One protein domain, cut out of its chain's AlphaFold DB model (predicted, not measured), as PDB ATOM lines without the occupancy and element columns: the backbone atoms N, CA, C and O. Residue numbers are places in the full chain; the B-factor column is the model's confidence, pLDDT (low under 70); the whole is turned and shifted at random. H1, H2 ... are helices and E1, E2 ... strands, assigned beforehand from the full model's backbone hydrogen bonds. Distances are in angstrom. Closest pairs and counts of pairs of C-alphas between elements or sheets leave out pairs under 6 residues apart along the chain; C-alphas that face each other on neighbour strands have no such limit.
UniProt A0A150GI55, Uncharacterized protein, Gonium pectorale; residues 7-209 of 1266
ATOM      1  N   ALA A   7     -67.918 -13.682 -47.361       50.78
ATOM      2  CA  ALA A   7     -68.405 -14.873 -48.062       50.78
ATOM      3  C   ALA A   7     -67.281 -15.538 -48.887       50.78
ATOM      4  O   ALA A   7     -67.127 -16.757 -48.858       50.78
ATOM      5  N   GLU A   8     -66.427 -14.736 -49.532       52.28
ATOM      6  CA  GLU A   8     -65.182 -15.205 -50.147       52.28
ATOM      7  C   GLU A   8     -64.138 -15.633 -49.110       52.28
ATOM      8  O   GLU A   8     -63.276 -16.429 -49.444       52.28
ATOM      9  N   ALA A   9     -64.171 -15.162 -47.861       49.94
ATOM     10  CA  ALA A   9     -63.265 -15.640 -46.819       49.94
ATOM     11  C   ALA A   9     -63.582 -17.085 -46.423       49.94
ATOM     12  O   ALA A   9     -62.655 -17.877 -46.280       49.94
ATOM     13  N   ILE A  10     -64.865 -17.420 -46.268       52.16
ATOM     14  CA  ILE A  10     -65.315 -18.784 -45.964       52.16
ATOM     15  C   ILE A  10     -65.090 -19.677 -47.188       52.16
ATOM     16  O   ILE A  10     -64.355 -20.657 -47.090       52.16
ATOM     17  N   ALA A  11     -65.600 -19.275 -48.358       51.12
ATOM     18  CA  ALA A  11     -65.426 -20.034 -49.595       51.12
ATOM     19  C   ALA A  11     -63.945 -20.222 -49.973       51.12
ATOM     20  O   ALA A  11     -63.581 -21.280 -50.469       51.12
ATOM     21  N   TYR A  12     -63.060 -19.256 -49.688       51.03
ATOM     22  CA  TYR A  12     -61.622 -19.417 -49.929       51.03
ATOM     23  C   TYR A  12     -60.933 -20.320 -48.905       51.03
ATOM     24  O   TYR A  12     -59.929 -20.930 -49.239       51.03
ATOM     25  N   VAL A  13     -61.430 -20.457 -47.671       53.97
ATOM     26  CA  VAL A  13     -60.878 -21.452 -46.728       53.97
ATOM     27  C   VAL A  13     -61.151 -22.884 -47.214       53.97
ATOM     28  O   VAL A  13     -60.365 -23.777 -46.887       53.97
ATOM     29  N   GLU A  14     -62.197 -23.081 -48.020       52.25
ATOM     30  CA  GLU A  14     -62.553 -24.342 -48.688       52.25
ATOM     31  C   GLU A  14     -61.841 -24.490 -50.055       52.25
ATOM     32  O   GLU A  14     -61.114 -25.461 -50.259       52.25
ATOM     33  N   GLU A  15     -61.921 -23.492 -50.946       47.09
ATOM     34  CA  GLU A  15     -61.226 -23.442 -52.253       47.09
ATOM     35  C   GLU A  15     -59.698 -23.569 -52.093       47.09
ATOM     36  O   GLU A  15     -59.041 -24.317 -52.816       47.09
ATOM     37  N   ALA A  16     -59.117 -22.892 -51.096       49.38
ATOM     38  CA  ALA A  16     -57.707 -23.017 -50.724       49.38
ATOM     39  C   ALA A  16     -57.428 -24.185 -49.758       49.38
ATOM     40  O   ALA A  16     -56.329 -24.278 -49.212       49.38
ATOM     41  N   GLU A  17     -58.382 -25.093 -49.553       52.25
ATOM     42  CA  GLU A  17     -58.061 -26.459 -49.151       52.25
ATOM     43  C   GLU A  17     -57.912 -27.356 -50.385       52.25
ATOM     44  O   GLU A  17     -56.899 -28.041 -50.492       52.25
ATOM     45  N   ASP A  18     -58.827 -27.285 -51.355       48.59
ATOM     46  CA  ASP A  18     -58.776 -28.117 -52.568       48.59
ATOM     47  C   ASP A  18     -57.575 -27.798 -53.473       48.59
ATOM     48  O   ASP A  18     -56.763 -28.686 -53.731       48.59
ATOM     49  N   VAL A  19     -57.338 -26.523 -53.807       46.16
ATOM     50  CA  VAL A  19     -56.168 -26.075 -54.605       46.16
ATOM     51  C   VAL A  19     -54.819 -26.494 -53.985       46.16
ATOM     52  O   VAL A  19     -53.798 -26.532 -54.668       46.16
ATOM     53  N   TRP A  20     -54.791 -26.810 -52.687       57.56
ATOM     54  CA  TRP A  20     -53.584 -27.208 -51.953       57.56
ATOM     55  C   TRP A  20     -53.518 -28.714 -51.644       57.56
ATOM     56  O   TRP A  20     -52.431 -29.229 -51.364       57.56
ATOM     57  N   ARG A  21     -54.646 -29.436 -51.733       54.31
ATOM     58  CA  ARG A  21     -54.673 -30.906 -51.813       54.31
ATOM     59  C   ARG A  21     -54.022 -31.366 -53.119       54.31
ATOM     60  O   ARG A  21     -53.224 -32.301 -53.079       54.31
ATOM     61  N   ASP A  22     -54.269 -30.656 -54.221       49.56
ATOM     62  CA  ASP A  22     -53.685 -30.936 -55.544       49.56
ATOM     63  C   ASP A  22     -52.150 -30.784 -55.574       49.56
ATOM     64  O   ASP A  22     -51.450 -31.574 -56.208       49.56
ATOM     65  N   ASP A  23     -51.596 -29.839 -54.803       49.16
ATOM     66  CA  ASP A  23     -50.143 -29.696 -54.579       49.16
ATOM     67  C   ASP A  23     -49.541 -30.839 -53.713       49.16
ATOM     68  O   ASP A  23     -48.327 -30.895 -53.486       49.16
ATOM     69  N   GLY A  24     -50.367 -31.780 -53.233       47.06
ATOM     70  CA  GLY A  24     -49.961 -32.983 -52.496       47.06
ATOM     71  C   GLY A  24     -49.650 -32.759 -51.011       47.06
ATOM     72  O   GLY A  24     -48.942 -33.563 -50.397       47.06
ATOM     73  N   GLY A  25     -50.122 -31.655 -50.425       47.75
ATOM     74  CA  GLY A  25     -49.765 -31.235 -49.070       47.75
ATOM     75  C   GLY A  25     -50.754 -31.661 -47.980       47.75
ATOM     76  O   GLY A  25     -51.917 -31.274 -47.995       47.75
ATOM     77  N   SER A  26     -50.264 -32.332 -46.928       57.09
ATOM     78  CA  SER A  26     -50.947 -32.305 -45.623       57.09
ATOM     79  C   SER A  26     -50.878 -30.872 -45.080       57.09
ATOM     80  O   SER A  26     -49.799 -30.402 -44.691       57.09
ATOM     81  N   LEU A  27     -52.012 -30.171 -45.129       64.06
ATOM     82  CA  LEU A  27     -52.113 -28.747 -44.820       64.06
ATOM     83  C   LEU A  27     -52.161 -28.498 -43.308       64.06
ATOM     84  O   LEU A  27     -52.890 -29.150 -42.562       64.06
ATOM     85  N   VAL A  28     -51.378 -27.522 -42.857       60.81
ATOM     86  CA  VAL A  28     -51.282 -27.098 -41.456       60.81
ATOM     87  C   VAL A  28     -51.999 -25.755 -41.312       60.81
ATOM     88  O   VAL A  28     -51.471 -24.744 -41.768       60.81
ATOM     89  N   LYS A  29     -53.197 -25.767 -40.697       77.44
ATOM     90  CA  LYS A  29     -54.080 -24.604 -40.433       77.44
ATOM     91  C   LYS A  29     -54.173 -24.233 -38.925       77.44
ATOM     92  O   LYS A  29     -55.254 -24.351 -38.348       77.44
ATOM     93  N   PRO A  30     -53.095 -23.833 -38.213       78.25
ATOM     94  CA  PRO A  30     -53.224 -23.324 -36.847       78.25
ATOM     95  C   PRO A  30     -53.874 -21.934 -36.867       78.25
ATOM     96  O   PRO A  30     -53.441 -21.046 -37.605       78.25
ATOM     97  N   VAL A  31     -54.895 -21.748 -36.028       84.69
ATOM     98  CA  VAL A  31     -55.638 -20.490 -35.888       84.69
ATOM     99  C   VAL A  31     -55.360 -19.885 -34.510       84.69
ATOM    100  O   VAL A  31     -55.329 -20.581 -33.492       84.69
ATOM    101  N   THR A  32     -55.121 -18.578 -34.486       85.31
ATOM    102  CA  THR A  32     -54.924 -17.770 -33.276       85.31
ATOM    103  C   THR A  32     -56.264 -17.278 -32.730       85.31
ATOM    104  O   THR A  32     -57.228 -17.131 -33.476       85.31
ATOM    105  N   ALA A  33     -56.325 -16.943 -31.438       82.69
ATOM    106  CA  ALA A  33     -57.552 -16.434 -30.810       82.69
ATOM    107  C   ALA A  33     -58.084 -15.117 -31.428       82.69
ATOM    108  O   ALA A  33     -59.253 -14.797 -31.248       82.69
ATOM    109  N   ALA A  34     -57.251 -14.378 -32.172       83.50
ATOM    110  CA  ALA A  34     -57.645 -13.177 -32.913       83.50
ATOM    111  C   ALA A  34     -58.192 -13.465 -34.332       83.50
ATOM    112  O   ALA A  34     -58.510 -12.534 -35.062       83.50
ATOM    113  N   GLY A  35     -58.254 -14.730 -34.768       88.25
ATOM    114  CA  GLY A  35     -58.693 -15.118 -36.119       88.25
ATOM    115  C   GLY A  35     -57.599 -15.084 -37.197       88.25
ATOM    116  O   GLY A  35     -57.855 -15.439 -38.347       88.25
ATOM    117  N   GLY A  36     -56.366 -14.706 -36.843       91.12
ATOM    118  CA  GLY A  36     -55.197 -14.875 -37.711       91.12
ATOM    119  C   GLY A  36     -54.808 -16.351 -37.832       91.12
ATOM    120  O   GLY A  36     -54.944 -17.099 -36.861       91.12
ATOM    121  N   TYR A  37     -54.313 -16.777 -38.993       92.56
ATOM    122  CA  TYR A  37     -53.975 -18.172 -39.295       92.56
ATOM    123  C   TYR A  37     -52.697 -18.298 -40.132       92.56
ATOM    124  O   TYR A  37     -52.254 -17.353 -40.782       92.56
ATOM    125  N   LEU A  38     -52.128 -19.498 -40.147       92.38
ATOM    126  CA  LEU A  38     -51.106 -19.931 -41.103       92.38
ATOM    127  C   LEU A  38     -51.705 -21.064 -41.942       92.38
ATOM    128  O   LEU A  38     -52.409 -21.901 -41.393       92.38
ATOM    129  N   ALA A  39     -51.420 -21.110 -43.239       92.06
ATOM    130  CA  ALA A  39     -51.709 -22.236 -44.119       92.06
ATOM    131  C   ALA A  39     -50.435 -22.564 -44.911       92.06
ATOM    132  O   ALA A  39     -50.003 -21.811 -45.785       92.06
ATOM    133  N   ALA A  40     -49.785 -23.668 -44.541       90.62
ATOM    134  CA  ALA A  40     -48.493 -24.081 -45.087       90.62
ATOM    135  C   ALA A  40     -48.450 -25.597 -45.339       90.62
ATOM    136  O   ALA A  40     -49.060 -26.357 -44.576       90.62
ATOM    137  N   PRO A  41     -47.696 -26.069 -46.349       88.12
ATOM    138  CA  PRO A  41     -47.454 -27.491 -46.533       88.12
ATOM    139  C   PRO A  41     -46.514 -28.011 -45.435       88.12
ATOM    140  O   PRO A  41     -45.484 -27.401 -45.123       88.12
ATOM    141  N   THR A  42     -46.843 -29.177 -44.869       83.19
ATOM    142  CA  THR A  42     -46.036 -29.832 -43.816       83.19
ATOM    143  C   THR A  42     -44.581 -30.103 -44.248       83.19
ATOM    144  O   THR A  42     -43.690 -30.168 -43.401       83.19
ATOM    145  N   GLN A  43     -44.323 -30.259 -45.552       85.00
ATOM    146  CA  GLN A  43     -42.986 -30.383 -46.145       85.00
ATOM    147  C   GLN A  43     -42.948 -29.597 -47.465       85.00
ATOM    148  O   GLN A  43     -43.907 -29.665 -48.234       85.00
ATOM    149  N   LEU A  44     -41.866 -28.865 -47.744       89.44
ATOM    150  CA  LEU A  44     -41.737 -28.102 -48.997       89.44
ATOM    151  C   LEU A  44     -41.332 -29.018 -50.171       89.44
ATOM    152  O   LEU A  44     -40.292 -29.670 -50.047       89.44
ATOM    153  N   PRO A  45     -42.068 -29.038 -51.304       84.81
ATOM    154  CA  PRO A  45     -41.837 -29.943 -52.435       84.81
ATOM    155  C   PRO A  45     -40.446 -29.813 -53.077       84.81
ATOM    156  O   PRO A  45     -39.804 -28.766 -53.051       84.81
ATOM    157  N   GLN A  46     -39.960 -30.900 -53.685       75.31
ATOM    158  CA  GLN A  46     -38.601 -30.964 -54.246       75.31
ATOM    159  C   GLN A  46     -38.505 -30.537 -55.716       75.31
ATOM    160  O   GLN A  46     -39.486 -30.529 -56.453       75.31
ATOM    161  N   GLY A  47     -37.267 -30.296 -56.166       76.88
ATOM    162  CA  GLY A  47     -36.928 -30.235 -57.592       76.88
ATOM    163  C   GLY A  47     -37.206 -28.887 -58.252       76.88
ATOM    164  O   GLY A  47     -37.439 -28.845 -59.452       76.88
ATOM    165  N   GLY A  48     -37.216 -27.794 -57.484       78.75
ATOM    166  CA  GLY A  48     -37.581 -26.470 -58.000       78.75
ATOM    167  C   GLY A  48     -39.090 -26.261 -58.175       78.75
ATOM    168  O   GLY A  48     -39.495 -25.194 -58.634       78.75
ATOM    169  N   LYS A  49     -39.930 -27.232 -57.772       86.25
ATOM    170  CA  LYS A  49     -41.370 -27.003 -57.608       86.25
ATOM    171  C   LYS A  49     -41.608 -25.799 -56.688       86.25
ATOM    172  O   LYS A  49     -40.863 -25.560 -55.735       86.25
ATOM    173  N   ARG A  50     -42.651 -25.034 -57.009       92.31
ATOM    174  CA  ARG A  50     -43.119 -23.924 -56.177       92.31
ATOM    175  C   ARG A  50     -43.796 -24.488 -54.931       92.31
ATOM    176  O   ARG A  50     -44.341 -25.585 -54.967       92.31
ATOM    177  N   ALA A  51     -43.747 -23.731 -53.849       93.38
ATOM    178  CA  ALA A  51     -44.429 -24.039 -52.606       93.38
ATOM    179  C   ALA A  51     -45.125 -22.769 -52.127       93.38
ATOM    180  O   ALA A  51     -44.465 -21.790 -51.780       93.38
ATOM    181  N   LYS A  52     -46.452 -22.756 -52.151       94.88
ATOM    182  CA  LYS A  52     -47.237 -21.639 -51.627       94.88
ATOM    183  C   LYS A  52     -47.216 -21.694 -50.089       94.88
ATOM    184  O   LYS A  52     -47.120 -22.774 -49.508       94.88
ATOM    185  N   VAL A  53     -47.263 -20.543 -49.425       94.81
ATOM    186  CA  VAL A  53     -47.497 -20.402 -47.979       94.81
ATOM    187  C   VAL A  53     -48.348 -19.159 -47.762       94.81
ATOM    188  O   VAL A  53     -48.029 -18.095 -48.282       94.81
ATOM    189  N   GLU A  54     -49.426 -19.276 -47.000       96.00
ATOM    190  CA  GLU A  54     -50.364 -18.188 -46.738       96.00
ATOM    191  C   GLU A  54     -50.393 -17.867 -45.243       96.00
ATOM    192  O   GLU A  54     -50.506 -18.752 -44.396       96.00
ATOM    193  N   VAL A  55     -50.253 -16.587 -44.915       95.62
ATOM    194  CA  VAL A  55     -50.244 -16.074 -43.545       95.62
ATOM    195  C   VAL A  55     -51.299 -14.989 -43.431       95.62
ATOM    196  O   VAL A  55     -51.233 -13.984 -44.131       95.62
ATOM    197  N   CYS A  56     -52.252 -15.169 -42.527       95.50
ATOM    198  CA  CYS A  56     -53.265 -14.188 -42.181       95.50
ATOM    199  C   CYS A  56     -52.968 -13.610 -40.795       95.50
ATOM    200  O   CYS A  56     -53.034 -14.308 -39.783       95.50
ATOM    201  N   ILE A  57     -52.659 -12.319 -40.755       94.31
ATOM    202  CA  ILE A  57     -52.463 -11.532 -39.543       94.31
ATOM    203  C   ILE A  57     -53.749 -10.737 -39.304       94.31
ATOM    204  O   ILE A  57     -54.032  -9.772 -40.014       94.31
ATOM    205  N   ALA A  58     -54.553 -11.156 -38.327       93.38
ATOM    206  CA  ALA A  58     -55.748 -10.423 -37.922       93.38
ATOM    207  C   ALA A  58     -55.394  -9.291 -36.947       93.38
ATOM    208  O   ALA A  58     -54.597  -9.475 -36.024       93.38
ATOM    209  N   ALA A  59     -55.996  -8.122 -37.155       89.50
ATOM    210  CA  ALA A  59     -55.864  -6.967 -36.276       89.50
ATOM    211  C   ALA A  59     -56.603  -7.206 -34.941       89.50
ATOM    212  O   ALA A  59     -57.560  -7.984 -34.890       89.50
ATOM    213  N   PRO A  60     -56.212  -6.530 -33.844       85.81
ATOM    214  CA  PRO A  60     -56.753  -6.809 -32.513       85.81
ATOM    215  C   PRO A  60     -58.191  -6.292 -32.330       85.81
ATOM    216  O   PRO A  60     -58.833  -6.609 -31.333       85.81
ATOM    217  N   ASP A  61     -58.710  -5.521 -33.290       86.56
ATOM    218  CA  ASP A  61     -60.114  -5.109 -33.354       86.56
ATOM    219  C   ASP A  61     -61.030  -6.165 -34.001       86.56
ATOM    220  O   ASP A  61     -62.248  -5.987 -34.000       86.56
ATOM    221  N   SER A  62     -60.460  -7.243 -34.562       84.56
ATOM    222  CA  SER A  62     -61.131  -8.256 -35.399       84.56
ATOM    223  C   SER A  62     -61.880  -7.701 -36.624       84.56
ATOM    224  O   SER A  62     -62.599  -8.441 -37.291       84.56
ATOM    225  N   LYS A  63     -61.709  -6.415 -36.959       88.31
ATOM    226  CA  LYS A  63     -62.365  -5.749 -38.100       88.31
ATOM    227  C   LYS A  63     -61.478  -5.656 -39.326       88.31
ATOM    228  O   LYS A  63     -61.970  -5.326 -40.399       88.31
ATOM    229  N   SER A  64     -60.184  -5.925 -39.204       90.94
ATOM    230  CA  SER A  64     -59.291  -5.984 -40.358       90.94
ATOM    231  C   SER A  64     -58.289  -7.125 -40.254       90.94
ATOM    232  O   SER A  64     -57.960  -7.603 -39.168       90.94
ATOM    233  N   ARG A  65     -57.812  -7.591 -41.408       93.56
ATOM    234  CA  ARG A  65     -56.763  -8.605 -41.503       93.56
ATOM    235  C   ARG A  65     -55.873  -8.366 -42.717       93.56
ATOM    236  O   ARG A  65     -56.332  -7.927 -43.775       93.56
ATOM    237  N   LEU A  66     -54.592  -8.661 -42.548       95.19
ATOM    238  CA  LEU A  66     -53.576  -8.637 -43.591       95.19
ATOM    239  C   LEU A  66     -53.244 -10.079 -43.947       95.19
ATOM    240  O   LEU A  66     -52.693 -10.813 -43.128       95.19
ATOM    241  N   ARG A  67     -53.575 -10.487 -45.169       95.69
ATOM    242  CA  ARG A  67     -53.180 -11.784 -45.707       95.69
ATOM    243  C   ARG A  67     -52.001 -11.618 -46.656       95.69
ATOM    244  O   ARG A  67     -51.999 -10.749 -47.526       95.69
ATOM    245  N   VAL A  68     -51.014 -12.486 -46.476       96.75
ATOM    246  CA  VAL A  68     -49.758 -12.523 -47.213       96.75
ATOM    247  C   VAL A  68     -49.553 -13.930 -47.757       96.75
ATOM    248  O   VAL A  68     -49.323 -14.872 -47.000       96.75
ATOM    249  N   THR A  69     -49.620 -14.067 -49.074       96.81
ATOM    250  CA  THR A  69     -49.465 -15.340 -49.779       96.81
ATOM    251  C   THR A  69     -48.101 -15.355 -50.464       96.81
ATOM    252  O   THR A  69     -47.911 -14.770 -51.528       96.81
ATOM    253  N   ALA A  70     -47.123 -15.978 -49.811       96.69
ATOM    254  CA  ALA A  70     -45.749 -16.099 -50.276       96.69
ATOM    255  C   ALA A  70     -45.565 -17.384 -51.097       96.69
ATOM    256  O   ALA A  70     -45.740 -18.490 -50.593       96.69
ATOM    257  N   THR A  71     -45.143 -17.252 -52.351       96.19
ATOM    258  CA  THR A  71     -44.711 -18.388 -53.174       96.19
ATOM    259  C   THR A  71     -43.209 -18.560 -53.023       96.19
ATOM    260  O   THR A  71     -42.419 -17.738 -53.495       96.19
ATOM    261  N   LEU A  72     -42.804 -19.648 -52.382       95.31
ATOM    262  CA  LEU A  72     -41.414 -20.056 -52.236       95.31
ATOM    263  C   LEU A  72     -40.988 -20.909 -53.437       95.31
ATOM    264  O   LEU A  72     -41.787 -21.658 -54.003       95.31
ATOM    265  N   MET A  73     -39.715 -20.833 -53.811       93.75
ATOM    266  CA  MET A  73     -39.107 -21.733 -54.792       93.75
ATOM    267  C   MET A  73     -37.689 -22.095 -54.355       93.75
ATOM    268  O   MET A  73     -36.954 -21.262 -53.817       93.75
ATOM    269  N   GLN A  74     -37.274 -23.330 -54.628       92.12
ATOM    270  CA  GLN A  74     -35.873 -23.710 -54.528       92.12
ATOM    271  C   GLN A  74     -35.115 -23.220 -55.771       92.12
ATOM    272  O   GLN A  74     -35.385 -23.671 -56.883       92.12
ATOM    273  N   HIS A  75     -34.152 -22.314 -55.595       90.19
ATOM    274  CA  HIS A  75     -33.319 -21.806 -56.685       90.19
ATOM    275  C   HIS A  75     -32.536 -22.954 -57.342       90.19
ATOM    276  O   HIS A  75     -31.830 -23.705 -56.667       90.19
ATOM    277  N   TRP A  76     -32.642 -23.084 -58.665       82.69
ATOM    278  CA  TRP A  76     -32.189 -24.268 -59.404       82.69
ATOM    279  C   TRP A  76     -30.687 -24.568 -59.248       82.69
ATOM    280  O   TRP A  76     -30.326 -25.735 -59.110       82.69
ATOM    281  N   GLU A  77     -29.828 -23.544 -59.230       86.81
ATOM    282  CA  GLU A  77     -28.368 -23.694 -59.124       86.81
ATOM    283  C   GLU A  77     -27.920 -23.866 -57.663       86.81
ATOM    284  O   GLU A  77     -27.543 -24.956 -57.242       86.81
ATOM    285  N   SER A  78     -28.037 -22.798 -56.865       88.12
ATOM    286  CA  SER A  78     -27.622 -22.741 -55.455       88.12
ATOM    287  C   SER A  78     -28.389 -23.674 -54.503       88.12
ATOM    288  O   SER A  78     -27.990 -23.818 -53.349       88.12
ATOM    289  N   LYS A  79     -29.494 -24.283 -54.962       87.62
ATOM    290  CA  LYS A  79     -30.446 -25.105 -54.189       87.62
ATOM    291  C   LYS A  79     -31.092 -24.394 -52.997       87.62
ATOM    292  O   LYS A  79     -31.696 -25.070 -52.164       87.62
ATOM    293  N   ARG A  80     -31.018 -23.059 -52.937       90.62
ATOM    294  CA  ARG A  80     -31.522 -22.274 -51.805       90.62
ATOM    295  C   ARG A  80     -32.988 -21.890 -51.953       90.62
ATOM    296  O   ARG A  80     -33.408 -21.456 -53.028       90.62
ATOM    297  N   TRP A  81     -33.761 -22.006 -50.882       92.81
ATOM    298  CA  TRP A  81     -35.134 -21.498 -50.843       92.81
ATOM    299  C   TRP A  81     -35.174 -19.970 -50.782       92.81
ATOM    300  O   TRP A  81     -34.426 -19.346 -50.035       92.81
ATOM    301  N   HIS A  82     -36.058 -19.371 -51.580       93.56
ATOM    302  CA  HIS A  82     -36.292 -17.927 -51.635       93.56
ATOM    303  C   HIS A  82     -37.763 -17.631 -51.961       93.56
ATOM    304  O   HIS A  82     -38.479 -18.497 -52.472       93.56
ATOM    305  N   VAL A  83     -38.213 -16.412 -51.659       95.44
ATOM    306  CA  VAL A  83     -39.548 -15.921 -52.036       95.44
ATOM    307  C   VAL A  83     -39.497 -15.471 -53.498       95.44
ATOM    308  O   VAL A  83     -38.654 -14.654 -53.857       95.44
ATOM    309  N   THR A  84     -40.382 -16.000 -54.345       95.25
ATOM    310  CA  THR A  84     -40.492 -15.619 -55.773       95.25
ATOM    311  C   THR A  84     -41.650 -14.665 -56.044       95.25
ATOM    312  O   THR A  84     -41.588 -13.866 -56.974       95.25
ATOM    313  N   LEU A  85     -42.698 -14.731 -55.223       95.69
ATOM    314  CA  LEU A  85     -43.865 -13.856 -55.258       95.69
ATOM    315  C   LEU A  85     -44.380 -13.690 -53.826       95.69
ATOM    316  O   LEU A  85     -44.346 -14.646 -53.054       95.69
ATOM    317  N   ALA A  86     -44.888 -12.507 -53.488       96.50
ATOM    318  CA  ALA A  86     -45.703 -12.299 -52.298       96.50
ATOM    319  C   ALA A  86     -46.947 -11.495 -52.683       96.50
ATOM    320  O   ALA A  86     -46.842 -10.358 -53.147       96.50
ATOM    321  N   GLU A  87     -48.123 -12.087 -52.510       95.88
ATOM    322  CA  GLU A  87     -49.402 -11.418 -52.728       95.88
ATOM    323  C   GLU A  87     -49.914 -10.869 -51.395       95.88
ATOM    324  O   GLU A  87     -50.054 -11.614 -50.430       95.88
ATOM    325  N   LEU A  88     -50.193  -9.568 -51.337       95.81
ATOM    326  CA  LEU A  88     -50.761  -8.905 -50.163       95.81
ATOM    327  C   LEU A  88     -52.231  -8.560 -50.435       95.81
ATOM    328  O   LEU A  88     -52.532  -7.855 -51.408       95.81
ATOM    329  N   SER A  89     -53.137  -9.013 -49.566       93.69
ATOM    330  CA  SER A  89     -54.503  -8.495 -49.452       93.69
ATOM    331  C   SER A  89     -54.726  -7.880 -48.068       93.69
ATOM    332  O   SER A  89     -54.306  -8.409 -47.040       93.69
ATOM    333  N   ARG A  90     -55.388  -6.719 -48.052       92.75
ATOM    334  CA  ARG A  90     -55.937  -6.094 -46.845       92.75
ATOM    335  C   ARG A  90     -57.442  -6.242 -46.935       92.75
ATOM    336  O   ARG A  90     -58.042  -5.746 -47.887       92.75
ATOM    337  N   GLU A  91     -58.013  -6.933 -45.968       91.31
ATOM    338  CA  GLU A  91     -59.432  -7.263 -45.907       91.31
ATOM    339  C   GLU A  91     -60.028  -6.613 -44.656       91.31
ATOM    340  O   GLU A  91     -59.386  -6.573 -43.603       91.31
ATOM    341  N   THR A  92     -61.240  -6.077 -44.790       90.06
ATOM    342  CA  THR A  92     -61.966  -5.372 -43.729       90.06
ATOM    343  C   THR A  92     -63.338  -6.017 -43.579       90.06
ATOM    344  O   THR A  92     -64.007  -6.293 -44.572       90.06
ATOM    345  N   TYR A  93     -63.742  -6.276 -42.342       85.25
ATOM    346  CA  TYR A  93     -65.062  -6.772 -41.985       85.25
ATOM    347  C   TYR A  93     -65.989  -5.578 -41.732       85.25
ATOM    348  O   TYR A  93     -65.939  -4.943 -40.676       85.25
ATOM    349  N   ASP A  94     -66.812  -5.259 -42.731       82.81
ATOM    350  CA  ASP A  94     -67.786  -4.161 -42.664       82.81
ATOM    351  C   ASP A  94     -69.077  -4.556 -41.912       82.81
ATOM    352  O   ASP A  94     -69.803  -3.690 -41.422       82.81
ATOM    353  N   GLY A  95     -69.360  -5.857 -41.789       82.06
ATOM    354  CA  GLY A  95     -70.530  -6.411 -41.104       82.06
ATOM    355  C   GLY A  95     -70.849  -7.846 -41.553       82.06
ATOM    356  O   GLY A  95     -70.244  -8.325 -42.513       82.06
ATOM    357  N   PRO A  96     -71.794  -8.530 -40.880       79.69
ATOM    358  CA  PRO A  96     -72.149  -9.912 -41.188       79.69
ATOM    359  C   PRO A  96     -72.862 -10.034 -42.541       79.69
ATOM    360  O   PRO A  96     -73.552  -9.114 -42.991       79.69
ATOM    361  N   PHE A  97     -72.748 -11.201 -43.177       73.62
ATOM    362  CA  PHE A  97     -73.380 -11.477 -44.468       73.62
ATOM    363  C   PHE A  97     -74.926 -11.441 -44.421       73.62
ATOM    364  O   PHE A  97     -75.595 -12.441 -44.154       73.62
ATOM    365  N   ASN A  98     -75.507 -10.291 -44.778       77.44
ATOM    366  CA  ASN A  98     -76.955 -10.048 -44.863       77.44
ATOM    367  C   ASN A  98     -77.618 -10.703 -46.101       77.44
ATOM    368  O   ASN A  98     -78.270 -10.038 -46.910       77.44
ATOM    369  N   GLY A  99     -77.425 -12.013 -46.290       75.69
ATOM    370  CA  GLY A  99     -78.146 -12.821 -47.286       75.69
ATOM    371  C   GLY A  99     -77.958 -12.397 -48.750       75.69
ATOM    372  O   GLY A  99     -78.835 -12.645 -49.572       75.69
ATOM    373  N   GLY A 100     -76.854 -11.720 -49.078       62.97
ATOM    374  CA  GLY A 100     -76.543 -11.256 -50.435       62.97
ATOM    375  C   GLY A 100     -77.304 -10.010 -50.910       62.97
ATOM    376  O   GLY A 100     -77.068  -9.565 -52.031       62.97
ATOM    377  N   VAL A 101     -78.173  -9.414 -50.082       62.44
ATOM    378  CA  VAL A 101     -78.959  -8.217 -50.454       62.44
ATOM    379  C   VAL A 101     -78.062  -6.984 -50.649       62.44
ATOM    380  O   VAL A 101     -78.341  -6.151 -51.506       62.44
ATOM    381  N   GLU A 102     -76.949  -6.900 -49.911       56.38
ATOM    382  CA  GLU A 102     -76.012  -5.766 -49.932       56.38
ATOM    383  C   GLU A 102     -74.548  -6.200 -50.149       56.38
ATOM    384  O   GLU A 102     -73.643  -5.867 -49.384       56.38
ATOM    385  N   LEU A 103     -74.268  -6.895 -51.261       53.66
ATOM    386  CA  LEU A 103     -72.884  -7.124 -51.732       53.66
ATOM    387  C   LEU A 103     -72.127  -5.823 -52.101       53.66
ATOM    388  O   LEU A 103     -70.940  -5.857 -52.420       53.66
ATOM    389  N   SER A 104     -72.797  -4.671 -52.039       52.66
ATOM    390  CA  SER A 104     -72.265  -3.325 -52.275       52.66
ATOM    391  C   SER A 104     -71.183  -2.881 -51.282       52.66
ATOM    392  O   SER A 104     -70.361  -2.042 -51.649       52.66
ATOM    393  N   GLY A 105     -71.152  -3.422 -50.058       50.72
ATOM    394  CA  GLY A 105     -70.135  -3.060 -49.060       50.72
ATOM    395  C   GLY A 105     -68.732  -3.561 -49.425       50.72
ATOM    396  O   GLY A 105     -67.805  -2.779 -49.638       50.72
ATOM    397  N   CYS A 106     -68.602  -4.880 -49.584       51.97
ATOM    398  CA  CYS A 106     -67.357  -5.622 -49.355       51.97
ATOM    399  C   CYS A 106     -66.222  -5.447 -50.395       51.97
ATOM    400  O   CYS A 106     -65.223  -6.162 -50.330       51.97
ATOM    401  N   ALA A 107     -66.363  -4.556 -51.380       53.38
ATOM    402  CA  ALA A 107     -65.358  -4.347 -52.432       53.38
ATOM    403  C   ALA A 107     -65.172  -2.881 -52.877       53.38
ATOM    404  O   ALA A 107     -64.214  -2.578 -53.589       53.38
ATOM    405  N   GLY A 108     -66.065  -1.957 -52.496       52.75
ATOM    406  CA  GLY A 108     -66.152  -0.637 -53.140       52.75
ATOM    407  C   GLY A 108     -65.271   0.475 -52.553       52.75
ATOM    408  O   GLY A 108     -64.856   1.370 -53.288       52.75
ATOM    409  N   GLY A 109     -65.010   0.463 -51.239       63.81
ATOM    410  CA  GLY A 109     -64.491   1.644 -50.522       63.81
ATOM    411  C   GLY A 109     -62.980   1.690 -50.256       63.81
ATOM    412  O   GLY A 109     -62.426   2.765 -50.008       63.81
ATOM    413  N   GLY A 110     -62.296   0.545 -50.277       67.88
ATOM    414  CA  GLY A 110     -60.901   0.438 -49.843       67.88
ATOM    415  C   GLY A 110     -59.911   1.162 -50.764       67.88
ATOM    416  O   GLY A 110     -59.828   0.894 -51.962       67.88
ATOM    417  N   ARG A 111     -59.102   2.070 -50.199       77.12
ATOM    418  CA  ARG A 111     -58.060   2.784 -50.960       77.12
ATOM    419  C   ARG A 111     -56.980   1.809 -51.460       77.12
ATOM    420  O   ARG A 111     -56.508   0.995 -50.663       77.12
ATOM    421  N   PRO A 112     -56.527   1.906 -52.726       82.62
ATOM    422  CA  PRO A 112     -55.507   1.013 -53.264       82.62
ATOM    423  C   PRO A 112     -54.125   1.295 -52.652       82.62
ATOM    424  O   PRO A 112     -53.415   2.204 -53.085       82.62
ATOM    425  N   PHE A 113     -53.736   0.473 -51.674       87.38
ATOM    426  CA  PHE A 113     -52.470   0.581 -50.940       87.38
ATOM    427  C   PHE A 113     -51.217   0.304 -51.788       87.38
ATOM    428  O   PHE A 113     -50.110   0.585 -51.353       87.38
ATOM    429  N   ALA A 114     -51.362  -0.146 -53.037       84.94
ATOM    430  CA  ALA A 114     -50.259  -0.248 -54.000       84.94
ATOM    431  C   ALA A 114     -49.599   1.109 -54.366       84.94
ATOM    432  O   ALA A 114     -48.643   1.137 -55.137       84.94
ATOM    433  N   LYS A 115     -50.122   2.234 -53.853       87.12
ATOM    434  CA  LYS A 115     -49.510   3.576 -53.923       87.12
ATOM    435  C   LYS A 115     -48.964   4.078 -52.581       87.12
ATOM    436  O   LYS A 115     -48.390   5.164 -52.539       87.12
ATOM    437  N   GLU A 116     -49.188   3.343 -51.498       90.50
ATOM    438  CA  GLU A 116     -48.552   3.614 -50.210       90.50
ATOM    439  C   GLU A 116     -47.074   3.181 -50.315       90.50
ATOM    440  O   GLU A 116     -46.771   2.246 -51.067       90.50
ATOM    441  N   PRO A 117     -46.130   3.866 -49.645       93.06
ATOM    442  CA  PRO A 117     -44.723   3.483 -49.706       93.06
ATOM    443  C   PRO A 117     -44.532   2.057 -49.178       93.06
ATOM    444  O   PRO A 117     -45.204   1.634 -48.235       93.06
ATOM    445  N   ALA A 118     -43.593   1.322 -49.777       94.06
ATOM    446  CA  ALA A 118     -43.112   0.083 -49.182       94.06
ATOM    447  C   ALA A 118     -42.446   0.383 -47.831       94.06
ATOM    448  O   ALA A 118     -41.816   1.432 -47.668       94.06
ATOM    449  N   THR A 119     -42.584  -0.546 -46.887       94.06
ATOM    450  CA  THR A 119     -41.931  -0.499 -45.574       94.06
ATOM    451  C   THR A 119     -40.434  -0.268 -45.752       94.06
ATOM    452  O   THR A 119     -39.813  -0.912 -46.599       94.06
ATOM    453  N   THR A 120     -39.839   0.642 -44.985       93.25
ATOM    454  CA  THR A 120     -38.395   0.906 -45.080       93.25
ATOM    455  C   THR A 120     -37.616   0.083 -44.044       93.25
ATOM    456  O   THR A 120     -38.164  -0.237 -42.983       93.25
ATOM    457  N   PRO A 121     -36.337  -0.267 -44.296       91.00
ATOM    458  CA  PRO A 121     -35.513  -0.980 -43.316       91.00
ATOM    459  C   PRO A 121     -35.431  -0.257 -41.966       91.00
ATOM    460  O   PRO A 121     -35.375  -0.898 -40.920       91.00
ATOM    461  N   GLU A 122     -35.474   1.076 -41.976       90.56
ATOM    462  CA  GLU A 122     -35.431   1.926 -40.784       90.56
ATOM    463  C   GLU A 122     -36.687   1.786 -39.911       90.56
ATOM    464  O   GLU A 122     -36.581   1.915 -38.696       90.56
ATOM    465  N   GLN A 123     -37.851   1.466 -40.489       90.69
ATOM    466  CA  GLN A 123     -39.078   1.189 -39.723       90.69
ATOM    467  C   GLN A 123     -39.039  -0.181 -39.025       90.69
ATOM    468  O   GLN A 123     -39.720  -0.389 -38.026       90.69
ATOM    469  N   LEU A 124     -38.235  -1.121 -39.535       89.88
ATOM    470  CA  LEU A 124     -38.000  -2.424 -38.901       89.88
ATOM    471  C   LEU A 124     -36.791  -2.400 -37.948       89.88
ATOM    472  O   LEU A 124     -36.665  -3.275 -37.085       89.88
ATOM    473  N   ALA A 125     -35.915  -1.400 -38.066       87.00
ATOM    474  CA  ALA A 125     -34.712  -1.248 -37.258       87.00
ATOM    475  C   ALA A 125     -35.033  -0.814 -35.816       87.00
ATOM    476  O   ALA A 125     -35.268   0.355 -35.526       87.00
ATOM    477  N   GLY A 126     -34.968  -1.759 -34.876       84.75
ATOM    478  CA  GLY A 126     -35.181  -1.484 -33.456       84.75
ATOM    479  C   GLY A 126     -34.897  -2.687 -32.560       84.75
ATOM    480  O   GLY A 126     -34.714  -3.810 -33.034       84.75
ATOM    481  N   GLN A 127     -34.870  -2.460 -31.244       85.56
ATOM    482  CA  GLN A 127     -34.876  -3.545 -30.257       85.56
ATOM    483  C   GLN A 127     -36.317  -3.945 -29.940       85.56
ATOM    484  O   GLN A 127     -36.951  -3.399 -29.040       85.56
ATOM    485  N   TRP A 128     -36.828  -4.917 -30.687       85.69
ATOM    486  CA  TRP A 128     -38.166  -5.463 -30.489       85.69
ATOM    487  C   TRP A 128     -38.169  -6.512 -29.372       85.69
ATOM    488  O   TRP A 128     -37.343  -7.426 -29.380       85.69
ATOM    489  N   ARG A 129     -39.114  -6.413 -28.430       85.88
ATOM    490  CA  ARG A 129     -39.341  -7.423 -27.382       85.88
ATOM    491  C   ARG A 129     -40.688  -8.120 -27.608       85.88
ATOM    492  O   ARG A 129     -41.678  -7.420 -27.805       85.88
ATOM    493  N   PRO A 130     -40.753  -9.462 -27.575       84.00
ATOM    494  CA  PRO A 130     -42.014 -10.185 -27.710       84.00
ATOM    495  C   PRO A 130     -42.871 -10.009 -26.450       84.00
ATOM    496  O   PRO A 130     -42.416 -10.290 -25.343       84.00
ATOM    497  N   THR A 131     -44.111  -9.558 -26.625       83.94
ATOM    498  CA  THR A 131     -45.095  -9.339 -25.549       83.94
ATOM    499  C   THR A 131     -45.909 -10.597 -25.244       83.94
ATOM    500  O   THR A 131     -46.034 -10.983 -24.086       83.94
ATOM    501  N   SER A 132     -46.424 -11.264 -26.280       79.75
ATOM    502  CA  SER A 132     -47.292 -12.448 -26.187       79.75
ATOM    503  C   SER A 132     -46.904 -13.530 -27.215       79.75
ATOM    504  O   SER A 132     -47.662 -13.829 -28.139       79.75
ATOM    505  N   PRO A 133     -45.705 -14.134 -27.106       82.25
ATOM    506  CA  PRO A 133     -45.230 -15.104 -28.089       82.25
ATOM    507  C   PRO A 133     -46.030 -16.417 -28.014       82.25
ATOM    508  O   PRO A 133     -45.995 -17.118 -27.005       82.25
ATOM    509  N   LEU A 134     -46.704 -16.785 -29.105       80.75
ATOM    510  CA  LEU A 134     -47.366 -18.084 -29.277       80.75
ATOM    511  C   LEU A 134     -46.503 -18.991 -30.162       80.75
ATOM    512  O   LEU A 134     -45.984 -18.541 -31.185       80.75
ATOM    513  N   ARG A 135     -46.357 -20.274 -29.808       84.25
ATOM    514  CA  ARG A 135     -45.621 -21.249 -30.624       84.25
ATOM    515  C   ARG A 135     -46.427 -22.526 -30.825       84.25
ATOM    516  O   ARG A 135     -46.569 -23.325 -29.908       84.25
ATOM    517  N   TYR A 136     -46.871 -22.766 -32.051       81.50
ATOM    518  CA  TYR A 136     -47.447 -24.052 -32.434       81.50
ATOM    519  C   TYR A 136     -46.327 -25.038 -32.802       81.50
ATOM    520  O   TYR A 136     -45.359 -24.669 -33.473       81.50
ATOM    521  N   GLY A 137     -46.436 -26.284 -32.344       79.69
ATOM    522  CA  GLY A 137     -45.528 -27.386 -32.670       79.69
ATOM    523  C   GLY A 137     -46.313 -28.631 -33.072       79.69
ATOM    524  O   GLY A 137     -47.403 -28.859 -32.562       79.69
ATOM    525  N   ARG A 138     -45.790 -29.435 -34.002       73.75
ATOM    526  CA  ARG A 138     -46.415 -30.709 -34.396       73.75
ATOM    527  C   ARG A 138     -45.912 -31.825 -33.479       73.75
ATOM    528  O   ARG A 138     -44.700 -31.997 -33.344       73.75
ATOM    529  N   SER A 139     -46.818 -32.573 -32.851       65.06
ATOM    530  CA  SER A 139     -46.474 -33.627 -31.882       65.06
ATOM    531  C   SER A 139     -46.024 -34.925 -32.572       65.06
ATOM    532  O   SER A 139     -46.710 -35.945 -32.528       65.06
ATOM    533  N   GLY A 140     -44.863 -34.888 -33.228       67.19
ATOM    534  CA  GLY A 140     -44.323 -36.002 -34.016       67.19
ATOM    535  C   GLY A 140     -44.824 -36.020 -35.466       67.19
ATOM    536  O   GLY A 140     -45.320 -35.019 -35.980       67.19
ATOM    537  N   ALA A 141     -44.657 -37.155 -36.151       58.47
ATOM    538  CA  ALA A 141     -44.995 -37.274 -37.572       58.47
ATOM    539  C   ALA A 141     -46.513 -37.204 -37.827       58.47
ATOM    540  O   ALA A 141     -46.960 -36.436 -38.679       58.47
ATOM    541  N   GLU A 142     -47.312 -37.949 -37.061       56.00
ATOM    542  CA  GLU A 142     -48.772 -38.041 -37.244       56.00
ATOM    543  C   GLU A 142     -49.576 -37.181 -36.258       56.00
ATOM    544  O   GLU A 142     -50.729 -36.860 -36.532       56.00
ATOM    545  N   GLY A 143     -48.978 -36.754 -35.140       62.47
ATOM    546  CA  GLY A 143     -49.666 -35.929 -34.151       62.47
ATOM    547  C   GLY A 143     -50.049 -34.544 -34.681       62.47
ATOM    548  O   GLY A 143     -49.341 -33.945 -35.492       62.47
ATOM    549  N   GLY A 144     -51.170 -34.021 -34.181       69.44
ATOM    550  CA  GLY A 144     -51.659 -32.682 -34.509       69.44
ATOM    551  C   GLY A 144     -50.762 -31.547 -34.000       69.44
ATOM    552  O   GLY A 144     -49.721 -31.760 -33.366       69.44
ATOM    553  N   LEU A 145     -51.189 -30.312 -34.271       74.31
ATOM    554  CA  LEU A 145     -50.545 -29.118 -33.729       74.31
ATOM    555  C   LEU A 145     -50.949 -28.918 -32.268       74.31
ATOM    556  O   LEU A 145     -52.128 -28.791 -31.954       74.31
ATOM    557  N   GLN A 146     -49.955 -28.831 -31.395       80.75
ATOM    558  CA  GLN A 146     -50.104 -28.413 -30.010       80.75
ATOM    559  C   GLN A 146     -49.635 -26.963 -29.872       80.75
ATOM    560  O   GLN A 146     -48.639 -26.553 -30.477       80.75
ATOM    561  N   LEU A 147     -50.357 -26.173 -29.078       83.06
ATOM    562  CA  LEU A 147     -49.904 -24.850 -28.666       83.06
ATOM    563  C   LEU A 147     -48.948 -25.006 -27.480       83.06
ATOM    564  O   LEU A 147     -49.312 -25.559 -26.445       83.06
ATOM    565  N   HIS A 148     -47.738 -24.479 -27.621       80.31
ATOM    566  CA  HIS A 148     -46.754 -24.386 -26.555       80.31
ATOM    567  C   HIS A 148     -46.486 -22.915 -26.236       80.31
ATOM    568  O   HIS A 148     -46.193 -22.118 -27.130       80.31
ATOM    569  N   THR A 149     -46.503 -22.556 -24.955       77.19
ATOM    570  CA  THR A 149     -45.941 -21.281 -24.497       77.19
ATOM    571  C   THR A 149     -44.412 -21.377 -24.586       77.19
ATOM    572  O   THR A 149     -43.820 -22.210 -23.894       77.19
ATOM    573  N   PRO A 150     -43.731 -20.597 -25.444       73.50
ATOM    574  CA  PRO A 150     -42.279 -20.644 -25.548       73.50
ATOM    575  C   PRO A 150     -41.638 -20.025 -24.301       73.50
ATOM    576  O   PRO A 150     -42.118 -19.028 -23.765       73.50
ATOM    577  N   SER A 151     -40.511 -20.584 -23.855       75.00
ATOM    578  CA  SER A 151     -39.728 -19.977 -22.776       75.00
ATOM    579  C   SER A 151     -39.169 -18.613 -23.202       75.00
ATOM    580  O   SER A 151     -38.918 -18.377 -24.387       75.00
ATOM    581  N   ALA A 152     -38.912 -17.720 -22.240       67.25
ATOM    582  CA  ALA A 152     -38.424 -16.365 -22.520       67.25
ATOM    583  C   ALA A 152     -37.162 -16.346 -23.414       67.25
ATOM    584  O   ALA A 152     -37.071 -15.547 -24.341       67.25
ATOM    585  N   GLN A 153     -36.237 -17.294 -23.215       65.12
ATOM    586  CA  GLN A 153     -35.038 -17.448 -24.051       65.12
ATOM    587  C   GLN A 153     -35.339 -17.906 -25.488       65.12
ATOM    588  O   GLN A 153     -34.585 -17.586 -26.405       65.12
ATOM    589  N   ALA A 154     -36.412 -18.672 -25.711       61.91
ATOM    590  CA  ALA A 154     -36.844 -19.048 -27.057       61.91
ATOM    591  C   ALA A 154     -37.512 -17.865 -27.775       61.91
ATOM    592  O   ALA A 154     -37.311 -17.696 -28.975       61.91
ATOM    593  N   ALA A 155     -38.242 -17.025 -27.037       60.94
ATOM    594  CA  ALA A 155     -38.830 -15.798 -27.561       60.94
ATOM    595  C   ALA A 155     -37.759 -14.743 -27.915       60.94
ATOM    596  O   ALA A 155     -37.829 -14.130 -28.973       60.94
ATOM    597  N   GLU A 156     -36.714 -14.589 -27.095       56.78
ATOM    598  CA  GLU A 156     -35.595 -13.663 -27.357       56.78
ATOM    599  C   GLU A 156     -34.696 -14.104 -28.535       56.78
ATOM    600  O   GLU A 156     -34.020 -13.282 -29.150       56.78
ATOM    601  N   ARG A 157     -34.729 -15.391 -28.914       56.81
ATOM    602  CA  ARG A 157     -34.038 -15.915 -30.109       56.81
ATOM    603  C   ARG A 157     -34.767 -15.658 -31.430       56.81
ATOM    604  O   ARG A 157     -34.169 -15.896 -32.478       56.81
ATOM    605  N   LEU A 158     -35.998 -15.138 -31.413       56.22
ATOM    606  CA  LEU A 158     -36.704 -14.660 -32.612       56.22
ATOM    607  C   LEU A 158     -36.175 -13.278 -33.043       56.22
ATOM    608  O   LEU A 158     -36.911 -12.299 -33.174       56.22
ATOM    609  N   ALA A 159     -34.861 -13.209 -33.267       53.44
ATOM    610  CA  ALA A 159     -34.200 -12.083 -33.906       53.44
ATOM    611  C   ALA A 159     -34.646 -12.035 -35.377       53.44
ATOM    612  O   ALA A 159     -34.146 -12.785 -36.214       53.44
ATOM    613  N   SER A 160     -35.644 -11.187 -35.624       58.69
ATOM    614  CA  SER A 160     -36.409 -11.074 -36.870       58.69
ATOM    615  C   SER A 160     -35.557 -11.098 -38.140       58.69
ATOM    616  O   SER A 160     -34.534 -10.418 -38.244       58.69
ATOM    617  N   LEU A 161     -36.040 -11.842 -39.134       60.91
ATOM    618  CA  LEU A 161     -35.466 -11.991 -40.473       60.91
ATOM    619  C   LEU A 161     -35.590 -10.734 -41.351       60.91
ATOM    620  O   LEU A 161     -35.311 -10.811 -42.544       60.91
ATOM    621  N   ALA A 162     -35.902  -9.569 -40.773       61.12
ATOM    622  CA  ALA A 162     -35.791  -8.235 -41.375       61.12
ATOM    623  C   ALA A 162     -34.329  -7.804 -41.682       61.12
ATOM    624  O   ALA A 162     -33.962  -6.635 -41.568       61.12
ATOM    625  N   GLY A 163     -33.472  -8.761 -42.050       65.50
ATOM    626  CA  GLY A 163     -32.169  -8.524 -42.658       65.50
ATOM    627  C   GLY A 163     -32.284  -8.231 -44.158       65.50
ATOM    628  O   GLY A 163     -33.373  -8.067 -44.703       65.50
ATOM    629  N   ALA A 164     -31.139  -8.192 -44.842       65.88
ATOM    630  CA  ALA A 164     -31.028  -7.703 -46.221       65.88
ATOM    631  C   ALA A 164     -31.828  -8.489 -47.286       65.88
ATOM    632  O   ALA A 164     -32.059  -7.951 -48.366       65.88
ATOM    633  N   ASP A 165     -32.247  -9.723 -46.987       84.38
ATOM    634  CA  ASP A 165     -32.947 -10.616 -47.921       84.38
ATOM    635  C   ASP A 165     -34.487 -10.606 -47.739       84.38
ATOM    636  O   ASP A 165     -35.192 -11.414 -48.348       84.38
ATOM    637  N   ALA A 166     -35.032  -9.719 -46.895       91.50
ATOM    638  CA  ALA A 166     -36.476  -9.574 -46.697       91.50
ATOM    639  C   ALA A 166     -37.136  -8.737 -47.807       91.50
ATOM    640  O   ALA A 166     -36.727  -7.610 -48.094       91.50
ATOM    641  N   LEU A 167     -38.222  -9.254 -48.384       94.94
ATOM    642  CA  LEU A 167     -39.086  -8.513 -49.296       94.94
ATOM    643  C   LEU A 167     -39.969  -7.555 -48.490       94.94
ATOM    644  O   LEU A 167     -40.882  -7.982 -47.781       94.94
ATOM    645  N   LEU A 168     -39.692  -6.257 -48.608       95.31
ATOM    646  CA  LEU A 168     -40.455  -5.200 -47.948       95.31
ATOM    647  C   LEU A 168     -41.644  -4.784 -48.825       95.31
ATOM    648  O   LEU A 168     -41.480  -4.432 -49.994       95.31
ATOM    649  N   LEU A 169     -42.847  -4.835 -48.258       95.88
ATOM    650  CA  LEU A 169     -44.121  -4.563 -48.926       95.88
ATOM    651  C   LEU A 169     -44.770  -3.290 -48.342       95.88
ATOM    652  O   LEU A 169     -44.307  -2.786 -47.317       95.88
ATOM    653  N   PRO A 170     -45.827  -2.730 -48.962       96.19
ATOM    654  CA  PRO A 170     -46.645  -1.682 -48.341       96.19
ATOM    655  C   PRO A 170     -47.311  -2.142 -47.030       96.19
ATOM    656  O   PRO A 170     -47.216  -3.305 -46.645       96.19
ATOM    657  N   LEU A 171     -48.032  -1.235 -46.358       94.06
ATOM    658  CA  LEU A 171     -48.779  -1.508 -45.115       94.06
ATOM    659  C   LEU A 171     -47.933  -1.964 -43.913       94.06
ATOM    660  O   LEU A 171     -48.458  -2.600 -43.005       94.06
ATOM    661  N   GLY A 172     -46.632  -1.656 -43.885       94.44
ATOM    662  CA  GLY A 172     -45.759  -2.108 -42.797       94.44
ATOM    663  C   GLY A 172     -45.407  -3.599 -42.869       94.44
ATOM    664  O   GLY A 172     -44.918  -4.145 -41.882       94.44
ATOM    665  N   VAL A 173     -45.697  -4.276 -43.987       95.81
ATOM    666  CA  VAL A 173     -45.542  -5.728 -44.143       95.81
ATOM    667  C   VAL A 173     -44.152  -6.092 -44.675       95.81
ATOM    668  O   VAL A 173     -43.622  -5.429 -45.569       95.81
ATOM    669  N   TRP A 174     -43.579  -7.193 -44.182       95.94
ATOM    670  CA  TRP A 174     -42.373  -7.809 -44.749       95.94
ATOM    671  C   TRP A 174     -42.483  -9.336 -44.833       95.94
ATOM    672  O   TRP A 174     -43.216  -9.965 -44.068       95.94
ATOM    673  N   VAL A 175     -41.729  -9.927 -45.766       96.06
ATOM    674  CA  VAL A 175     -41.610 -11.382 -45.962       96.06
ATOM    675  C   VAL A 175     -40.136 -11.764 -46.101       96.06
ATOM    676  O   VAL A 175     -39.492 -11.398 -47.082       96.06
ATOM    677  N   GLY A 176     -39.591 -12.511 -45.143       94.12
ATOM    678  CA  GLY A 176     -38.211 -13.011 -45.161       94.12
ATOM    679  C   GLY A 176     -38.165 -14.537 -45.182       94.12
ATOM    680  O   GLY A 176     -38.884 -15.186 -44.429       94.12
ATOM    681  N   CYS A 177     -37.310 -15.129 -46.014       93.88
ATOM    682  CA  CYS A 177     -37.116 -16.581 -46.078       93.88
ATOM    683  C   CYS A 177     -35.645 -16.927 -45.815       93.88
ATOM    684  O   CYS A 177     -34.751 -16.346 -46.429       93.88
ATOM    685  N   LYS A 178     -35.390 -17.861 -44.894       92.31
ATOM    686  CA  LYS A 178     -34.046 -18.282 -44.478       92.31
ATOM    687  C   LYS A 178     -33.988 -19.793 -44.285       92.31
ATOM    688  O   LYS A 178     -34.916 -20.410 -43.778       92.31
ATOM    689  N   GLU A 179     -32.844 -20.377 -44.612       89.81
ATOM    690  CA  GLU A 179     -32.549 -21.787 -44.356       89.81
ATOM    691  C   GLU A 179     -31.805 -21.968 -43.028       89.81
ATOM    692  O   GLU A 179     -30.810 -21.288 -42.757       89.81
ATOM    693  N   GLU A 180     -32.259 -22.918 -42.216       87.81
ATOM    694  CA  GLU A 180     -31.660 -23.311 -40.943       87.81
ATOM    695  C   GLU A 180     -31.436 -24.827 -40.909       87.81
ATOM    696  O   GLU A 180     -32.237 -25.598 -40.382       87.81
ATOM    697  N   GLY A 181     -30.317 -25.267 -41.492       87.75
ATOM    698  CA  GLY A 181     -29.966 -26.686 -41.579       87.75
ATOM    699  C   GLY A 181     -30.765 -27.397 -42.671       87.75
ATOM    700  O   GLY A 181     -30.499 -27.196 -43.852       87.75
ATOM    701  N   THR A 182     -31.706 -28.255 -42.278       85.06
ATOM    702  CA  THR A 182     -32.700 -28.886 -43.171       85.06
ATOM    703  C   THR A 182     -33.976 -28.067 -43.323       85.06
ATOM    704  O   THR A 182     -34.813 -28.370 -44.168       85.06
ATOM    705  N   ASP A 183     -34.150 -27.049 -42.492       88.44
ATOM    706  CA  ASP A 183     -35.449 -26.434 -42.290       88.44
ATOM    707  C   ASP A 183     -35.505 -25.077 -42.991       88.44
ATOM    708  O   ASP A 183     -34.511 -24.351 -43.045       88.44
ATOM    709  N   VAL A 184     -36.678 -24.707 -43.488       91.31
ATOM    710  CA  VAL A 184     -36.937 -23.388 -44.062       91.31
ATOM    711  C   VAL A 184     -37.803 -22.605 -43.090       91.31
ATOM    712  O   VAL A 184     -38.870 -23.050 -42.661       91.31
ATOM    713  N   VAL A 185     -37.301 -21.432 -42.730       92.69
ATOM    714  CA  VAL A 185     -37.935 -20.464 -41.847       92.69
ATOM    715  C   VAL A 185     -38.458 -19.332 -42.720       92.69
ATOM    716  O   VAL A 185     -37.680 -18.545 -43.262       92.69
ATOM    717  N   LEU A 186     -39.779 -19.271 -42.863       94.00
ATOM    718  CA  LEU A 186     -40.490 -18.146 -43.453       94.00
ATOM    719  C   LEU A 186     -40.992 -17.250 -42.320       94.00
ATOM    720  O   LEU A 186     -41.817 -17.666 -41.508       94.00
ATOM    721  N   GLU A 187     -40.511 -16.018 -42.287       94.44
ATOM    722  CA  GLU A 187     -41.052 -14.949 -41.459       94.44
ATOM    723  C   GLU A 187     -41.958 -14.061 -42.310       94.44
ATOM    724  O   GLU A 187     -41.541 -13.546 -43.350       94.44
ATOM    725  N   VAL A 188     -43.182 -13.852 -41.842       95.31
ATOM    726  CA  VAL A 188     -44.081 -12.799 -42.313       95.31
ATOM    727  C   VAL A 188     -44.407 -11.922 -41.116       95.31
ATOM    728  O   VAL A 188     -44.751 -12.435 -40.053       95.31
ATOM    729  N   GLY A 189     -44.340 -10.607 -41.272       94.06
ATOM    730  CA  GLY A 189     -44.755  -9.689 -40.216       94.06
ATOM    731  C   GLY A 189     -45.413  -8.431 -40.753       94.06
ATOM    732  O   GLY A 189     -45.341  -8.145 -41.948       94.06
ATOM    733  N   ALA A 190     -46.075  -7.706 -39.855       94.94
ATOM    734  CA  ALA A 190     -46.767  -6.455 -40.142       94.94
ATOM    735  C   ALA A 190     -46.600  -5.464 -38.981       94.94
ATOM    736  O   ALA A 190     -46.835  -5.809 -37.822       94.94
ATOM    737  N   LEU A 191     -46.201  -4.228 -39.285       93.56
ATOM    738  CA  LEU A 191     -46.139  -3.137 -38.310       93.56
ATOM    739  C   LEU A 191     -47.547  -2.648 -37.939       93.56
ATOM    740  O   LEU A 191     -48.362  -2.325 -38.803       93.56
ATOM    741  N   ARG A 192     -47.806  -2.516 -36.638       90.12
ATOM    742  CA  ARG A 192     -49.002  -1.892 -36.055       90.12
ATOM    743  C   ARG A 192     -48.643  -0.475 -35.603       90.12
ATOM    744  O   ARG A 192     -48.528  -0.177 -34.416       90.12
ATOM    745  N   GLY A 193     -48.411   0.393 -36.585       88.56
ATOM    746  CA  GLY A 193     -47.784   1.696 -36.354       88.56
ATOM    747  C   GLY A 193     -46.303   1.562 -35.977       88.56
ATOM    748  O   GLY A 193     -45.670   0.550 -36.265       88.56
ATOM    749  N   ASP A 194     -45.747   2.589 -35.337       86.00
ATOM    750  CA  ASP A 194     -44.290   2.734 -35.183       86.00
ATOM    751  C   ASP A 194     -43.676   1.939 -34.008       86.00
ATOM    752  O   ASP A 194     -42.456   1.919 -33.857       86.00
ATOM    753  N   ALA A 195     -44.495   1.316 -33.147       88.19
ATOM    754  CA  ALA A 195     -44.049   0.749 -31.862       88.19
ATOM    755  C   ALA A 195     -44.536  -0.682 -31.553       88.19
ATOM    756  O   ALA A 195     -44.010  -1.321 -30.642       88.19
ATOM    757  N   GLU A 196     -45.506  -1.212 -32.302       90.19
ATOM    758  CA  GLU A 196     -46.012  -2.585 -32.175       90.19
ATOM    759  C   GLU A 196     -45.871  -3.296 -33.529       90.19
ATOM    760  O   GLU A 196     -45.920  -2.657 -34.581       90.19
ATOM    761  N   ARG A 197     -45.676  -4.619 -33.532       90.38
ATOM    762  CA  ARG A 197     -45.677  -5.420 -34.763       90.38
ATOM    763  C   ARG A 197     -46.085  -6.863 -34.505       90.38
ATOM    764  O   ARG A 197     -45.654  -7.460 -33.519       90.38
ATOM    765  N   ASP A 198     -46.837  -7.428 -35.438       90.12
ATOM    766  CA  ASP A 198     -47.076  -8.865 -35.518       90.12
ATOM    767  C   ASP A 198     -45.923  -9.541 -36.264       90.12
ATOM    768  O   ASP A 198     -45.427  -9.012 -37.263       90.12
ATOM    769  N   VAL A 199     -45.521 -10.730 -35.813       89.81
ATOM    770  CA  VAL A 199     -44.547 -11.578 -36.516       89.81
ATOM    771  C   VAL A 199     -44.998 -13.034 -36.441       89.81
ATOM    772  O   VAL A 199     -45.079 -13.615 -35.359       89.81
ATOM    773  N   VAL A 200     -45.263 -13.637 -37.597       89.62
ATOM    774  CA  VAL A 200     -45.560 -15.061 -37.761       89.62
ATOM    775  C   VAL A 200     -44.338 -15.733 -38.376       89.62
ATOM    776  O   VAL A 200     -43.936 -15.419 -39.495       89.62
ATOM    777  N   VAL A 201     -43.752 -16.685 -37.650       89.19
ATOM    778  CA  VAL A 201     -42.608 -17.468 -38.128       89.19
ATOM    779  C   VAL A 201     -43.047 -18.906 -38.377       89.19
ATOM    780  O   VAL A 201     -43.196 -19.706 -37.452       89.19
ATOM    781  N   CYS A 202     -43.248 -19.240 -39.649       89.06
ATOM    782  CA  CYS A 202     -43.476 -20.601 -40.108       89.06
ATOM    783  C   CYS A 202     -42.128 -21.308 -40.275       89.06
ATOM    784  O   CYS A 202     -41.302 -20.901 -41.092       89.06
ATOM    785  N   LYS A 203     -41.919 -22.404 -39.541       89.38
ATOM    786  CA  LYS A 203     -40.768 -23.290 -39.733       89.38
ATOM    787  C   LYS A 203     -41.243 -24.634 -40.279       89.38
ATOM    788  O   LYS A 203     -41.888 -25.396 -39.566       89.38
ATOM    789  N   THR A 204     -40.925 -24.906 -41.542       85.00
ATOM    790  CA  THR A 204     -41.282 -26.139 -42.261       85.00
ATOM    791  C   THR A 204     -40.012 -26.870 -42.697       85.00
ATOM    792  O   THR A 204     -38.962 -26.254 -42.882       85.00
ATOM    793  N   MET A 205     -40.068 -28.193 -42.840       78.75
ATOM    794  CA  MET A 205     -38.926 -28.946 -43.360       78.75
ATOM    795  C   MET A 205     -38.878 -28.790 -44.883       78.75
ATOM    796  O   MET A 205     -39.799 -29.224 -45.581       78.75
ATOM    797  N   ALA A 206     -37.771 -28.271 -45.426       73.69
ATOM    798  CA  ALA A 206     -37.394 -28.699 -46.769       73.69
ATOM    799  C   ALA A 206     -37.053 -30.187 -46.646       73.69
ATOM    800  O   ALA A 206     -36.244 -30.544 -45.790       73.69
ATOM    801  N   HIS A 207     -37.741 -31.044 -47.415       66.06
ATOM    802  CA  HIS A 207     -37.802 -32.496 -47.178       66.06
ATOM    803  C   HIS A 207     -36.506 -33.083 -46.599       66.06
ATOM    804  O   HIS A 207     -35.449 -33.009 -47.240       66.06
ATOM    805  N   GLY A 208     -36.614 -33.706 -45.418       56.91
ATOM    806  CA  GLY A 208     -35.494 -34.348 -44.731       56.91
ATOM    807  C   GLY A 208     -34.676 -35.190 -45.708       56.91
ATOM    808  O   GLY A 208     -35.253 -35.994 -46.440       56.91
ATOM    809  N   LYS A 209     -33.361 -34.913 -45.762       56.50
ATOM    810  CA  LYS A 209     -32.426 -35.290 -46.843       56.50
ATOM    811  C   LYS A 209     -32.848 -36.577 -47.556       56.50
ATOM    812  O   LYS A 209     -32.582 -37.666 -47.047       56.50
TER     813      LYS A 209
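This is residues 7 to 209 of the 1266 residues of an uncharacterized protein of Gonium pectorale (UniProt A0A150GI55). Two twisted sheets, E1 to E4 and E7 to E9, lie face to face as a sandwich, and the helix H1 lies over the face of the four-stranded sheet turned away from the other sheet. The small hairpin E5 and E6 lies near E9, while residues 93 to 120, with no named element, reach out at one end around Val 101. The printed part has 203 residues, in the order H1 E1 E2 E3 E4 H2 E5 E6 H3 E7 E8 E9; the sheets, E1 - E2 - E3 - E4, E7 - E8 - E9 and E5 - E6, are antiparallel. The class is mixed, helices and strands, with under half of the residues in named elements. The whole is compact, with a radius of gyration of the C-alphas of 17.4 A and spans of 54 by 41 by 36 A.

The largest sheet holds E1, residues 37 to 41, 13.5 A; E2, 50 to 58, 26.0 A; E3, 64 to 74, 32.6 A; and E4, 81 to 92, 32.1 A, which bends by 58 degrees at residue 84. The second holds E7, 173 to 180, 22.6 A; E8, 183 to 192, 28.7 A; and E9, 196 to 206, 31.1 A, ending at C-alpha 206 (-37.394, -28.699, -46.769). E5, 135 to 138, and E6, 145 to 148, are short. H1, residues 7 to 21, 21.4 A, begins at C-alpha 7 (-68.405, -14.873, -48.062); H2 is residues 121 to 124 and H3 residues 152 to 156.

E1 E2 E3 E4 form a meander, each strand the antiparallel neighbour of the one before, and so do E7 E8 E9. N 39 and O 54 of E1 and E2 are 2.8 A apart, N 53 and O 70 of E2 and E3 2.8 A, and N 69 and O 87 of E3 and E4 2.8 A, within hydrogen-bond range. So are N 176 and O 187 of E7 and E8, 2.8 A, and N 186 and O 202 of E8 and E9, 2.8 A. In the sandwich the facing parts are 9.4 A centre to centre; the closest C-alphas of E4 and E7, His 82 and Cys 177, are 5.8 A apart. H1 is on the larger sheet in two layers, at a height over the sheet of 10.3 A, over E1 and only just over E2, with 3 C-alphas; it runs along the strands, at 13 degrees to E1 on the local plane. H2 only grazes the sheet E7 E8 E9. In the hairpin E5 and E6, N 146 and O 137 are 2.8 A apart; E5 and E9 are near each other, with 7 pairs of C-alphas within 10 A. H3 is on neither sandwich sheet. H3 has its O i to N i+4 pair within hydrogen-bond range, H1 has 9 of 11, and H2 is too short for such a pair.

The C-alphas farthest apart, Val 101 and Lys 209, are 54.0 A apart. The printed part has no cut; the links H1 to E1, E4 to H2 and H3 to E7 are long. Mean pLDDT of the printed part is 79.8; it is under 70 at residues 7 to 28, 100 to 110, 139 to 144, 152 to 164 and 207 to 209.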